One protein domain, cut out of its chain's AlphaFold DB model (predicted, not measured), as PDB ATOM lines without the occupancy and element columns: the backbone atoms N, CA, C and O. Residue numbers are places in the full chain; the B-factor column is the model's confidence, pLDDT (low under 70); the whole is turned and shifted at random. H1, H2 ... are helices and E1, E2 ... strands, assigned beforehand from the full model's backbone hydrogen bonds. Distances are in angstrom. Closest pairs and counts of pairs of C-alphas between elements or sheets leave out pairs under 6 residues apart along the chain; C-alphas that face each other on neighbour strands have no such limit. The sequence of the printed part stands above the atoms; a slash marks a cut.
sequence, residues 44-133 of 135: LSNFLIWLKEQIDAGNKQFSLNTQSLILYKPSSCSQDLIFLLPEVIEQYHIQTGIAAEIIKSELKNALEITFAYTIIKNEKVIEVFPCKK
ATOM      1  N   LEU A  44     -44.776  40.047 -38.562       78.75
ATOM      2  CA  LEU A  44     -45.734  39.209 -39.280       78.75
ATOM      3  C   LEU A  44     -46.694  40.030 -40.138       78.75
ATOM      4  O   LEU A  44     -46.876  39.725 -41.309       78.75
ATOM      5  N   SER A  45     -47.279  41.108 -39.614       76.69
ATOM      6  CA  SER A  45     -48.190  41.951 -40.404       76.69
ATOM      7  C   SER A  45     -47.501  42.527 -41.644       76.69
ATOM      8  O   SER A  45     -48.100  42.607 -42.715       76.69
ATOM      9  N   ASN A  46     -46.234  42.917 -41.508       80.31
ATOM     10  CA  ASN A  46     -45.441  43.460 -42.610       80.31
ATOM     11  C   ASN A  46     -45.105  42.385 -43.645       80.31
ATOM     12  O   ASN A  46     -45.186  42.650 -44.844       80.31
ATOM     13  N   PHE A  47     -44.784  41.175 -43.183       82.19
ATOM     14  CA  PHE A  47     -44.586  40.007 -44.032       82.19
ATOM     15  C   PHE A  47     -45.846  39.667 -44.833       82.19
ATOM     16  O   PHE A  47     -45.767  39.462 -46.038       82.19
ATOM     17  N   LEU A  48     -47.019  39.682 -44.200       80.12
ATOM     18  CA  LEU A  48     -48.293  39.381 -44.857       80.12
ATOM     19  C   LEU A  48     -48.671  40.421 -45.916       80.12
ATOM     20  O   LEU A  48     -49.132  40.060 -46.999       80.12
ATOM     21  N   ILE A  49     -48.441  41.707 -45.630       79.38
ATOM     22  CA  ILE A  49     -48.640  42.789 -46.606       79.38
ATOM     23  C   ILE A  49     -47.693  42.605 -47.794       79.38
ATOM     24  O   ILE A  49     -48.132  42.666 -48.939       79.38
ATOM     25  N   TRP A  50     -46.413  42.341 -47.529       82.88
ATOM     26  CA  TRP A  50     -45.427  42.087 -48.577       82.88
ATOM     27  C   TRP A  50     -45.791  40.863 -49.425       82.88
ATOM     28  O   TRP A  50     -45.757  40.933 -50.651       82.88
ATOM     29  N   LEU A  51     -46.196  39.765 -48.787       77.38
ATOM     30  CA  LEU A  51     -46.600  38.537 -49.463       77.38
ATOM     31  C   LEU A  51     -47.800  38.790 -50.382       77.38
ATOM     32  O   LEU A  51     -47.797  38.354 -51.532       77.38
ATOM     33  N   LYS A  52     -48.796  39.545 -49.902       74.94
ATOM     34  CA  LYS A  52     -49.947  39.956 -50.708       74.94
ATOM     35  C   LYS A  52     -49.514  40.778 -51.924       74.94
ATOM     36  O   LYS A  52     -49.945  40.484 -53.030       74.94
ATOM     37  N   GLU A  53     -48.622  41.751 -51.743       77.44
ATOM     38  CA  GLU A  53     -48.085  42.563 -52.844       77.44
ATOM     39  C   GLU A  53     -47.330  41.721 -53.884       77.44
ATOM     40  O   GLU A  53     -47.470  41.971 -55.078       77.44
ATOM     41  N   GLN A  54     -46.566  40.706 -53.461       74.25
ATOM     42  CA  GLN A  54     -45.875  39.795 -54.384       74.25
ATOM     43  C   GLN A  54     -46.846  38.927 -55.195       74.25
ATOM     44  O   GLN A  54     -46.616  38.695 -56.385       74.25
ATOM     45  N   ILE A  55     -47.928  38.459 -54.566       70.56
ATOM     46  CA  ILE A  55     -48.971  37.680 -55.244       70.56
ATOM     47  C   ILE A  55     -49.743  38.569 -56.227       70.56
ATOM     48  O   ILE A  55     -49.902  38.189 -57.388       70.56
ATOM     49  N   ASP A  56     -50.153  39.764 -55.795       68.88
ATOM     50  CA  ASP A  56     -50.876  40.741 -56.621       68.88
ATOM     51  C   ASP A  56     -50.021  41.224 -57.809       68.88
ATOM     52  O   ASP A  56     -50.541  41.465 -58.898       68.88
ATOM     53  N   ALA A  57     -48.695  41.299 -57.646       69.44
ATOM     54  CA  ALA A  57     -47.750  41.609 -58.720       69.44
ATOM     55  C   ALA A  57     -47.574  40.470 -59.750       69.44
ATOM     56  O   ALA A  57     -46.812  40.617 -60.706       69.44
ATOM     57  N   GLY A  58     -48.248  39.327 -59.575       59.50
ATOM     58  CA  GLY A  58     -48.206  38.207 -60.518       59.50
ATOM     59  C   GLY A  58     -46.875  37.453 -60.530       59.50
ATOM     60  O   GLY A  58     -46.560  36.755 -61.500       59.50
ATOM     61  N   ASN A  59     -46.070  37.576 -59.470       61.22
ATOM     62  CA  ASN A  59     -44.794  36.887 -59.390       61.22
ATOM     63  C   ASN A  59     -45.028  35.381 -59.179       61.22
ATOM     64  O   ASN A  59     -45.371  34.916 -58.092       61.22
ATOM     65  N   LYS A  60     -44.843  34.607 -60.258       57.72
ATOM     66  CA  LYS A  60     -45.130  33.165 -60.312       57.72
ATOM     67  C   LYS A  60     -44.378  32.346 -59.261       57.72
ATOM     68  O   LYS A  60     -44.870  31.289 -58.888       57.72
ATOM     69  N   GLN A  61     -43.243  32.829 -58.753       56.84
ATOM     70  CA  GLN A  61     -42.506  32.155 -57.675       56.84
ATOM     71  C   GLN A  61     -43.277  32.151 -56.344       56.84
ATOM     72  O   GLN A  61     -43.081  31.259 -55.523       56.84
ATOM     73  N   PHE A  62     -44.190  33.108 -56.167       56.06
ATOM     74  CA  PHE A  62     -45.101  33.218 -55.027       56.06
ATOM     75  C   PHE A  62     -46.534  32.780 -55.376       56.06
ATOM     76  O   PHE A  62     -47.412  32.793 -54.514       56.06
ATOM     77  N   SER A  63     -46.783  32.371 -56.629       51.59
ATOM     78  CA  SER A  63     -48.076  31.843 -57.059       51.59
ATOM     79  C   SER A  63     -48.349  30.510 -56.370       51.59
ATOM     80  O   SER A  63     -47.658  29.507 -56.586       51.59
ATOM     81  N   LEU A  64     -49.414  30.520 -55.570       52.50
ATOM     82  CA  LEU A  64     -49.962  29.404 -54.797       52.50
ATOM     83  C   LEU A  64     -50.208  28.132 -55.638       52.50
ATOM     84  O   LEU A  64     -50.247  27.039 -55.087       52.50
ATOM     85  N   ASN A  65     -50.298  28.247 -56.970       42.06
ATOM     86  CA  ASN A  65     -50.497  27.114 -57.883       42.06
ATOM     87  C   ASN A  65     -49.290  26.168 -58.006       42.06
ATOM     88  O   ASN A  65     -49.446  25.059 -58.507       42.06
ATOM     89  N   THR A  66     -48.094  26.573 -57.568       42.25
ATOM     90  CA  THR A  66     -46.893  25.711 -57.623       42.25
ATOM     91  C   THR A  66     -46.714  24.865 -56.357       42.25
ATOM     92  O   THR A  66     -45.799  24.048 -56.267       42.25
ATOM     93  N   GLN A  67     -47.569  25.064 -55.355       49.34
ATOM     94  CA  GLN A  67     -47.504  24.386 -54.066       49.34
ATOM     95  C   GLN A  67     -48.473  23.200 -54.073       49.34
ATOM     96  O   GLN A  67     -49.500  23.210 -53.399       49.34
ATOM     97  N   SER A  68     -48.156  22.167 -54.860       37.16
ATOM     98  CA  SER A  68     -48.818  20.862 -54.755       37.16
ATOM     99  C   SER A  68     -48.510  20.270 -53.378       37.16
ATOM    100  O   SER A  68     -47.474  19.648 -53.153       37.16
ATOM    101  N   LEU A  69     -49.391  20.552 -52.426       46.66
ATOM    102  CA  LEU A  69     -49.305  20.128 -51.038       46.66
ATOM    103  C   LEU A  69     -49.661  18.651 -50.908       46.66
ATOM    104  O   LEU A  69     -50.804  18.256 -51.125       46.66
ATOM    105  N   ILE A  70     -48.697  17.838 -50.484       40.09
ATOM    106  CA  ILE A  70     -48.981  16.515 -49.925       40.09
ATOM    107  C   ILE A  70     -49.218  16.731 -48.430       40.09
ATOM    108  O   ILE A  70     -48.280  16.783 -47.643       40.09
ATOM    109  N   LEU A  71     -50.480  16.941 -48.049       43.72
ATOM    110  CA  LEU A  71     -50.893  17.123 -46.656       43.72
ATOM    111  C   LEU A  71     -50.778  15.803 -45.879       43.72
ATOM    112  O   LEU A  71     -51.592  14.896 -46.054       43.72
ATOM    113  N   TYR A  72     -49.833  15.721 -44.941       41.44
ATOM    114  CA  TYR A  72     -49.853  14.706 -43.884       41.44
ATOM    115  C   TYR A  72     -50.686  15.215 -42.693       41.44
ATOM    116  O   TYR A  72     -50.125  15.710 -41.719       41.44
ATOM    117  N   LYS A  73     -52.025  15.135 -42.826       49.84
ATOM    118  CA  LYS A  73     -53.120  15.246 -41.815       49.84
ATOM    119  C   LYS A  73     -54.283  16.132 -42.311       49.84
ATOM    120  O   LYS A  73     -54.324  17.324 -42.019       49.84
ATOM    121  N   PRO A  74     -55.258  15.553 -43.029       46.62
ATOM    122  CA  PRO A  74     -56.367  16.295 -43.635       46.62
ATOM    123  C   PRO A  74     -57.559  16.580 -42.699       46.62
ATOM    124  O   PRO A  74     -58.492  17.256 -43.112       46.62
ATOM    125  N   SER A  75     -57.581  16.086 -41.457       51.94
ATOM    126  CA  SER A  75     -58.799  16.101 -40.626       51.94
ATOM    127  C   SER A  75     -59.063  17.391 -39.835       51.94
ATOM    128  O   SER A  75     -60.154  17.540 -39.293       51.94
ATOM    129  N   SER A  76     -58.116  18.331 -39.769       51.72
ATOM    130  CA  SER A  76     -58.246  19.571 -38.978       51.72
ATOM    131  C   SER A  76     -57.782  20.837 -39.707       51.72
ATOM    132  O   SER A  76     -57.621  21.886 -39.087       51.72
ATOM    133  N   CYS A  77     -57.548  20.759 -41.018       54.47
ATOM    134  CA  CYS A  77     -57.066  21.894 -41.797       54.47
ATOM    135  C   CYS A  77     -58.253  22.740 -42.285       54.47
ATOM    136  O   CYS A  77     -59.094  22.255 -43.042       54.47
ATOM    137  N   SER A  78     -58.346  23.992 -41.830       57.81
ATOM    138  CA  SER A  78     -59.340  24.944 -42.328       57.81
ATOM    139  C   SER A  78     -59.085  25.252 -43.808       57.81
ATOM    140  O   SER A  78     -57.940  25.378 -44.240       57.81
ATOM    141  N   GLN A  79     -60.159  25.383 -44.596       59.06
ATOM    142  CA  GLN A  79     -60.093  25.610 -46.051       59.06
ATOM    143  C   GLN A  79     -59.373  26.920 -46.440       59.06
ATOM    144  O   GLN A  79     -58.979  27.093 -47.591       59.06
ATOM    145  N   ASP A  80     -59.144  27.806 -45.469       67.25
ATOM    146  CA  ASP A  80     -58.545  29.129 -45.644       67.25
ATOM    147  C   ASP A  80     -57.042  29.167 -45.335       67.25
ATOM    148  O   ASP A  80     -56.515  30.228 -45.003       67.25
ATOM    149  N   LEU A  81     -56.328  28.041 -45.390       69.25
ATOM    150  CA  LEU A  81     -54.882  28.013 -45.158       69.25
ATOM    151  C   LEU A  81     -54.103  27.901 -46.470       69.25
ATOM    152  O   LEU A  81     -54.354  27.036 -47.306       69.25
ATOM    153  N   ILE A  82     -53.122  28.786 -46.628       70.31
ATOM    154  CA  ILE A  82     -52.062  28.698 -47.632       70.31
ATOM    155  C   ILE A  82     -50.779  28.227 -46.950       70.31
ATOM    156  O   ILE A  82     -50.548  28.553 -45.789       70.31
ATOM    157  N   PHE A  83     -49.927  27.480 -47.646       75.75
ATOM    158  CA  PHE A  83     -48.721  26.906 -47.047       75.75
ATOM    159  C   PHE A  83     -47.467  27.477 -47.678       75.75
ATOM    160  O   PHE A  83     -47.173  27.266 -48.847       75.75
ATOM    161  N   LEU A  84     -46.695  28.191 -46.879       76.56
ATOM    162  CA  LEU A  84     -45.522  28.907 -47.334       76.56
ATOM    163  C   LEU A  84     -44.296  28.005 -47.278       76.56
ATOM    164  O   LEU A  84     -43.991  27.382 -46.262       76.56
ATOM    165  N   LEU A  85     -43.578  27.975 -48.393       79.25
ATOM    166  CA  LEU A  85     -42.257  27.378 -48.483       79.25
ATOM    167  C   LEU A  85     -41.240  28.187 -47.652       79.25
ATOM    168  O   LEU A  85     -41.331  29.420 -47.637       79.25
ATOM    169  N   PRO A  86     -40.238  27.542 -47.025       81.12
ATOM    170  CA  PRO A  86     -39.144  28.233 -46.341       81.12
ATOM    171  C   PRO A  86     -38.460  29.270 -47.232       81.12
ATOM    172  O   PRO A  86     -38.142  30.364 -46.774       81.12
ATOM    173  N   GLU A  87     -38.312  28.961 -48.521       80.69
ATOM    174  CA  GLU A  87     -37.703  29.844 -49.511       80.69
ATOM    175  C   GLU A  87     -38.425  31.197 -49.601       80.69
ATOM    176  O   GLU A  87     -37.778  32.225 -49.763       80.69
ATOM    177  N   VAL A  88     -39.753  31.232 -49.438       79.56
ATOM    178  CA  VAL A  88     -40.535  32.483 -49.459       79.56
ATOM    179  C   VAL A  88     -40.195  33.363 -48.255       79.56
ATOM    180  O   VAL A  88     -40.087  34.583 -48.384       79.56
ATOM    181  N   ILE A  89     -40.000  32.747 -47.090       82.44
ATOM    182  CA  ILE A  89     -39.652  33.452 -45.853       82.44
ATOM    183  C   ILE A  89     -38.205  33.964 -45.928       82.44
ATOM    184  O   ILE A  89     -37.929  35.094 -45.530       82.44
ATOM    185  N   GLU A  90     -37.295  33.176 -46.504       83.94
ATOM    186  CA  GLU A  90     -35.907  33.593 -46.741       83.94
ATOM    187  C   GLU A  90     -35.816  34.785 -47.705       83.94
ATOM    188  O   GLU A  90     -35.043  35.709 -47.466       83.94
ATOM    189  N   GLN A  91     -36.646  34.835 -48.754       80.62
ATOM    190  CA  GLN A  91     -36.699  35.998 -49.654       80.62
ATOM    191  C   GLN A  91     -37.093  37.282 -48.914       80.62
ATOM    192  O   GLN A  91     -36.501  38.340 -49.139       80.62
ATOM    193  N   TYR A  92     -38.048  37.193 -47.984       82.19
ATOM    194  CA  TYR A  92     -38.422  38.334 -47.152       82.19
ATOM    195  C   TYR A  92     -37.274  38.789 -46.245       82.19
ATOM    196  O   TYR A  92     -37.032  39.993 -46.111       82.19
ATOM    197  N   HIS A  93     -36.538  37.840 -45.660       85.62
ATOM    198  CA  HIS A  93     -35.353  38.128 -44.857       85.62
ATOM    199  C   HIS A  93     -34.271  38.840 -45.676       85.62
ATOM    200  O   HIS A  93     -33.790  39.889 -45.253       85.62
ATOM    201  N   ILE A  94     -33.960  38.348 -46.878       83.88
ATOM    202  CA  ILE A  94     -32.987  38.973 -47.790       83.88
ATOM    203  C   ILE A  94     -33.397  40.412 -48.135       83.88
ATOM    204  O   ILE A  94     -32.550  41.302 -48.185       83.88
ATOM    205  N   GLN A  95     -34.691  40.660 -48.355       81.06
ATOM    206  CA  GLN A  95     -35.178  41.974 -48.773       81.06
ATOM    207  C   GLN A  95     -35.285  42.992 -47.627       81.06
ATOM    208  O   GLN A  95     -35.110  44.190 -47.854       81.06
ATOM    209  N   THR A  96     -35.616  42.548 -46.414       81.00
ATOM    210  CA  THR A  96     -35.958  43.448 -45.295       81.00
ATOM    211  C   THR A  96     -34.960  43.432 -44.143       81.00
ATOM    212  O   THR A  96     -34.991  44.331 -43.305       81.00
ATOM    213  N   GLY A  97     -34.085  42.427 -44.078       82.75
ATOM    214  CA  GLY A  97     -33.192  42.178 -42.946       82.75
ATOM    215  C   GLY A  97     -33.889  41.603 -41.707       82.75
ATOM    216  O   GLY A  97     -33.239  41.414 -40.682       82.75
ATOM    217  N   ILE A  98     -35.197  41.319 -41.764       84.75
ATOM    218  CA  ILE A  98     -35.923  40.673 -40.662       84.75
ATOM    219  C   ILE A  98     -35.620  39.178 -40.692       84.75
ATOM    220  O   ILE A  98     -35.905  38.511 -41.683       84.75
ATOM    221  N   ALA A  99     -35.064  38.642 -39.605       86.50
ATOM    222  CA  ALA A  99     -34.686  37.235 -39.531       86.50
ATOM    223  C   ALA A  99     -35.878  36.312 -39.831       86.50
ATOM    224  O   ALA A  99     -36.948  36.443 -39.227       86.50
ATOM    225  N   ALA A 100     -35.671  35.337 -40.721       84.38
ATOM    226  CA  ALA A 100     -36.700  34.375 -41.113       84.38
ATOM    227  C   ALA A 100     -37.299  33.635 -39.901       84.38
ATOM    228  O   ALA A 100     -38.504  33.397 -39.854       84.38
ATOM    229  N   GLU A 101     -36.482  33.344 -38.885       87.44
ATOM    230  CA  GLU A 101     -36.904  32.687 -37.641       87.44
ATOM    231  C   GLU A 101     -37.963  33.473 -36.856       87.44
ATOM    232  O   GLU A 101     -38.836  32.864 -36.232       87.44
ATOM    233  N   ILE A 102     -37.948  34.809 -36.930       86.88
ATOM    234  CA  ILE A 102     -38.970  35.656 -36.296       86.88
ATOM    235  C   ILE A 102     -40.317  35.413 -36.978       86.88
ATOM    236  O   ILE A 102     -41.302  35.113 -36.312       86.88
ATOM    237  N   ILE A 103     -40.349  35.456 -38.313       85.31
ATOM    238  CA  ILE A 103     -41.575  35.244 -39.094       85.31
ATOM    239  C   ILE A 103     -42.100  33.814 -38.929       85.31
ATOM    240  O   ILE A 103     -43.298  33.625 -38.729       85.31
ATOM    241  N   LYS A 104     -41.217  32.807 -38.948       84.81
ATOM    242  CA  LYS A 104     -41.578  31.400 -38.696       84.81
ATOM    243  C   LYS A 104     -42.221  31.224 -37.318       84.81
ATOM    244  O   LYS A 104     -43.256  30.566 -37.204       84.81
ATOM    245  N   SER A 105     -41.627  31.824 -36.287       84.31
ATOM    246  CA  SER A 105     -42.134  31.754 -34.911       84.31
ATOM    247  C   SER A 105     -43.475  32.475 -34.767       84.31
ATOM    248  O   SER A 105     -44.410  31.928 -34.185       84.31
ATOM    249  N   GLU A 106     -43.610  33.669 -35.350       83.44
ATOM    250  CA  GLU A 106     -44.864  34.425 -35.316       83.44
ATOM    251  C   GLU A 106     -45.991  33.722 -36.090       83.44
ATOM    252  O   GLU A 106     -47.124  33.720 -35.617       83.44
ATOM    253  N   LEU A 107     -45.701  33.059 -37.218       78.88
ATOM    254  CA  LEU A 107     -46.683  32.249 -37.958       78.88
ATOM    255  C   LEU A 107     -47.177  31.047 -37.143       78.88
ATOM    256  O   LEU A 107     -48.380  30.788 -37.102       78.88
ATOM    257  N   LYS A 108     -46.263  30.330 -36.473       80.00
ATOM    258  CA  LYS A 108     -46.614  29.198 -35.600       80.00
ATOM    259  C   LYS A 108     -47.479  29.651 -34.423       80.00
ATOM    260  O   LYS A 108     -48.504  29.029 -34.153       80.00
ATOM    261  N   ASN A 109     -47.113  30.766 -33.789       80.94
ATOM    262  CA  ASN A 109     -47.866  31.340 -32.673       80.94
ATOM    263  C   ASN A 109     -49.250  31.848 -33.101       80.94
ATOM    264  O   ASN A 109     -50.229  31.595 -32.409       80.94
ATOM    265  N   ALA A 110     -49.353  32.530 -34.245       75.56
ATOM    266  CA  ALA A 110     -50.608  33.124 -34.717       75.56
ATOM    267  C   ALA A 110     -51.693  32.094 -35.067       75.56
ATOM    268  O   ALA A 110     -52.875  32.430 -35.087       75.56
ATOM    269  N   LEU A 111     -51.297  30.859 -35.370       71.25
ATOM    270  CA  LEU A 111     -52.202  29.764 -35.719       71.25
ATOM    271  C   LEU A 111     -52.267  28.681 -34.627       71.25
ATOM    272  O   LEU A 111     -52.852  27.629 -34.869       71.25
ATOM    273  N   GLU A 112     -51.654  28.926 -33.460       73.31
ATOM    274  CA  GLU A 112     -51.570  27.983 -32.331       73.31
ATOM    275  C   GLU A 112     -51.061  26.589 -32.747       73.31
ATOM    276  O   GLU A 112     -51.499  25.543 -32.262       73.31
ATOM    277  N   ILE A 113     -50.121  26.561 -33.692       68.62
ATOM    278  CA  ILE A 113     -49.659  25.319 -34.302       68.62
ATOM    279  C   ILE A 113     -48.617  24.658 -33.415       68.62
ATOM    280  O   ILE A 113     -47.505  25.154 -33.240       68.62
ATOM    281  N   THR A 114     -48.955  23.466 -32.940       68.12
ATOM    282  CA  THR A 114     -48.075  22.617 -32.126       68.12
ATOM    283  C   THR A 114     -47.359  21.530 -32.933       68.12
ATOM    284  O   THR A 114     -46.591  20.751 -32.371       68.12
ATOM    285  N   PHE A 115     -47.585  21.455 -34.249       68.06
ATOM    286  CA  PHE A 115     -47.047  20.409 -35.125       68.06
ATOM    287  C   PHE A 115     -46.514  20.967 -36.452       68.06
ATOM    288  O   PHE A 115     -46.990  21.973 -36.958       68.06
ATOM    289  N   ALA A 116     -45.519  20.309 -37.045       71.31
ATOM    290  CA  ALA A 116     -44.959  20.740 -38.325       71.31
ATOM    291  C   ALA A 116     -45.848  20.301 -39.498       71.31
ATOM    292  O   ALA A 116     -46.301  19.155 -39.544       71.31
ATOM    293  N   TYR A 117     -46.050  21.197 -40.465       74.69
ATOM    294  CA  TYR A 117     -46.591  20.838 -41.773       74.69
ATOM    295  C   TYR A 117     -45.432  20.546 -42.712       74.69
ATOM    296  O   TYR A 117     -44.429  21.253 -42.696       74.69
ATOM    297  N   THR A 118     -45.555  19.512 -43.537       75.00
ATOM    298  CA  THR A 118     -44.517  19.146 -44.498       75.00
ATOM    299  C   THR A 118     -45.114  18.849 -45.863       75.00
ATOM    300  O   THR A 118     -46.279  18.471 -45.975       75.00
ATOM    301  N   ILE A 119     -44.306  19.027 -46.903       73.31
ATOM    302  CA  ILE A 119     -44.597  18.581 -48.267       73.31
ATOM    303  C   ILE A 119     -43.442  17.736 -48.787       73.31
ATOM    304  O   ILE A 119     -42.316  17.851 -48.301       73.31
ATOM    305  N   ILE A 120     -43.701  16.928 -49.814       71.94
ATOM    306  CA  ILE A 120     -42.644  16.255 -50.569       71.94
ATOM    307  C   ILE A 120     -42.421  17.034 -51.865       71.94
ATOM    308  O   ILE A 120     -43.335  17.173 -52.676       71.94
ATOM    309  N   LYS A 121     -41.204  17.541 -52.064       69.81
ATOM    310  CA  LYS A 121     -40.777  18.258 -53.274       69.81
ATOM    311  C   LYS A 121     -39.416  17.714 -53.688       69.81
ATOM    312  O   LYS A 121     -38.496  17.690 -52.876       69.81
ATOM    313  N   ASN A 122     -39.285  17.275 -54.940       76.12
ATOM    314  CA  ASN A 122     -38.068  16.630 -55.456       76.12
ATOM    315  C   ASN A 122     -37.585  15.480 -54.550       76.12
ATOM    316  O   ASN A 122     -36.418  15.446 -54.172       76.12
ATOM    317  N   GLU A 123     -38.509  14.605 -54.130       76.25
ATOM    318  CA  GLU A 123     -38.240  13.453 -53.244       76.25
ATOM    319  C   GLU A 123     -37.720  13.817 -51.839       76.25
ATOM    320  O   GLU A 123     -37.379  12.939 -51.048       76.25
ATOM    321  N   LYS A 124     -37.701  15.108 -51.483       75.44
ATOM    322  CA  LYS A 124     -37.304  15.600 -50.161       75.44
ATOM    323  C   LYS A 124     -38.515  16.071 -49.374       75.44
ATOM    324  O   LYS A 124     -39.399  16.732 -49.917       75.44
ATOM    325  N   VAL A 125     -38.515  15.767 -48.079       78.19
ATOM    326  CA  VAL A 125     -39.486  16.306 -47.124       78.19
ATOM    327  C   VAL A 125     -39.057  17.722 -46.748       78.19
ATOM    328  O   VAL A 125     -37.936  17.929 -46.287       78.19
ATOM    329  N   ILE A 126     -39.943  18.691 -46.956       79.88
ATOM    330  CA  ILE A 126     -39.715  20.108 -46.660       79.88
ATOM    331  C   ILE A 126     -40.776  20.565 -45.664       79.88
ATOM    332  O   ILE A 126     -41.963  20.357 -45.907       79.88
ATOM    333  N   GLU A 127     -40.360  21.189 -44.560       81.38
ATOM    334  CA  GLU A 127     -41.277  21.855 -43.626       81.38
ATOM    335  C   GLU A 127     -41.869  23.105 -44.281       81.38
ATOM    336  O   GLU A 127     -41.146  23.918 -44.851       81.38
ATOM    337  N   VAL A 128     -43.187  23.258 -44.199       79.12
ATOM    338  CA  VAL A 128     -43.927  24.415 -44.702       79.12
ATOM    339  C   VAL A 128     -44.660  25.106 -43.563       79.12
ATOM    340  O   VAL A 128     -45.029  24.494 -42.561       79.12
ATOM    341  N   PHE A 129     -44.892  26.402 -43.731       78.31
ATOM    342  CA  PHE A 129     -45.489  27.252 -42.712       78.31
ATOM    343  C   PHE A 129     -46.879  27.680 -43.177       78.31
ATOM    344  O   PHE A 129     -46.984  28.446 -44.137       78.31
ATOM    345  N   PRO A 130     -47.961  27.190 -42.556       75.75
ATOM    346  CA  PRO A 130     -49.294  27.639 -42.914       75.75
ATOM    347  C   PRO A 130     -49.479  29.111 -42.563       75.75
ATOM    348  O   PRO A 130     -48.865  29.666 -41.651       75.75
ATOM    349  N   CYS A 131     -50.362  29.738 -43.311       72.88
ATOM    350  CA  CYS A 131     -50.686  31.138 -43.222       72.88
ATOM    351  C   CYS A 131     -52.157  31.290 -43.616       72.88
ATOM    352  O   CYS A 131     -52.649  30.578 -44.492       72.88
ATOM    353  N   LYS A 132     -52.892  32.179 -42.945       70.25
ATOM    354  CA  LYS A 132     -54.298  32.410 -43.280       70.25
ATOM    355  C   LYS A 132     -54.389  33.075 -44.652       70.25
ATOM    356  O   LYS A 132     -53.622  33.976 -44.967       70.25
ATOM    357  N   LYS A 133     -55.317  32.630 -45.482       62.88
ATOM    358  CA  LYS A 133     -55.615  33.216 -46.781       62.88
ATOM    359  C   LYS A 133     -56.260  34.595 -46.553       62.88
ATOM    360  O   LYS A 133     -57.257  34.693 -45.846       62.88
TER     361      LYS A 133
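AT A GLANCE: This is residues 44 to 133 of the 135 residues of an uncharacterized protein of Legionella busanensis (UniProt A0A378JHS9). A small antiparallel sheet, E1 E3 E2, has H3 over it and H2 grazing it, with H1 off it; residues 57 to 80 loop from H1 to E1. The 90 printed residues run H1, E1, H2, H3, E2, E3: mixed, helices and strands. The whole is compact, radius of gyration of the C-alphas 12.8 A, spans 34 by 27 by 24 A.

IN THESE COORDINATES: E3, residues 124 to 132, spans 24.9 A, its last C-alpha at (-54.298, 32.410, -43.280). E1 is residues 81 to 84, 9.7 A; E2, 117 to 121, 13.1 A. H1, 44 to 56, 18.2 A, begins at C-alpha (-45.734, 39.209, -39.280); H2 is 86 to 96, 15.6 A; H3, 100 to 110, 15.4 A.

HOW THE PARTS SIT: E3 pairs staggered: 124 to 128 with E2, a hairpin (N 126 and O 119, 2.9 A), 129 to 132 with E1 (N 131 and O 82, 2.8 A). E1, H2 H3, E2 form a split strand-helix-strand unit, two strands that run the same way in one sheet with helices between them along the chain and E3 between them in the sheet; its crossover is right-handed. H3 touches H2 (closest C-alphas Ala 100 and His 93, 5.5 A) and residues 44 to 47 alone of H1 (Ile 103 and Leu 44, 5.7 A). In H1, H2 and H3 every O i to N i+4 pair is within hydrogen-bond range.

THE WHOLE: The printed part has no cut; the H1 to E1 link is long. Residues 56 to 81, 113 to 115, 121 and 133 are under pLDDT 70.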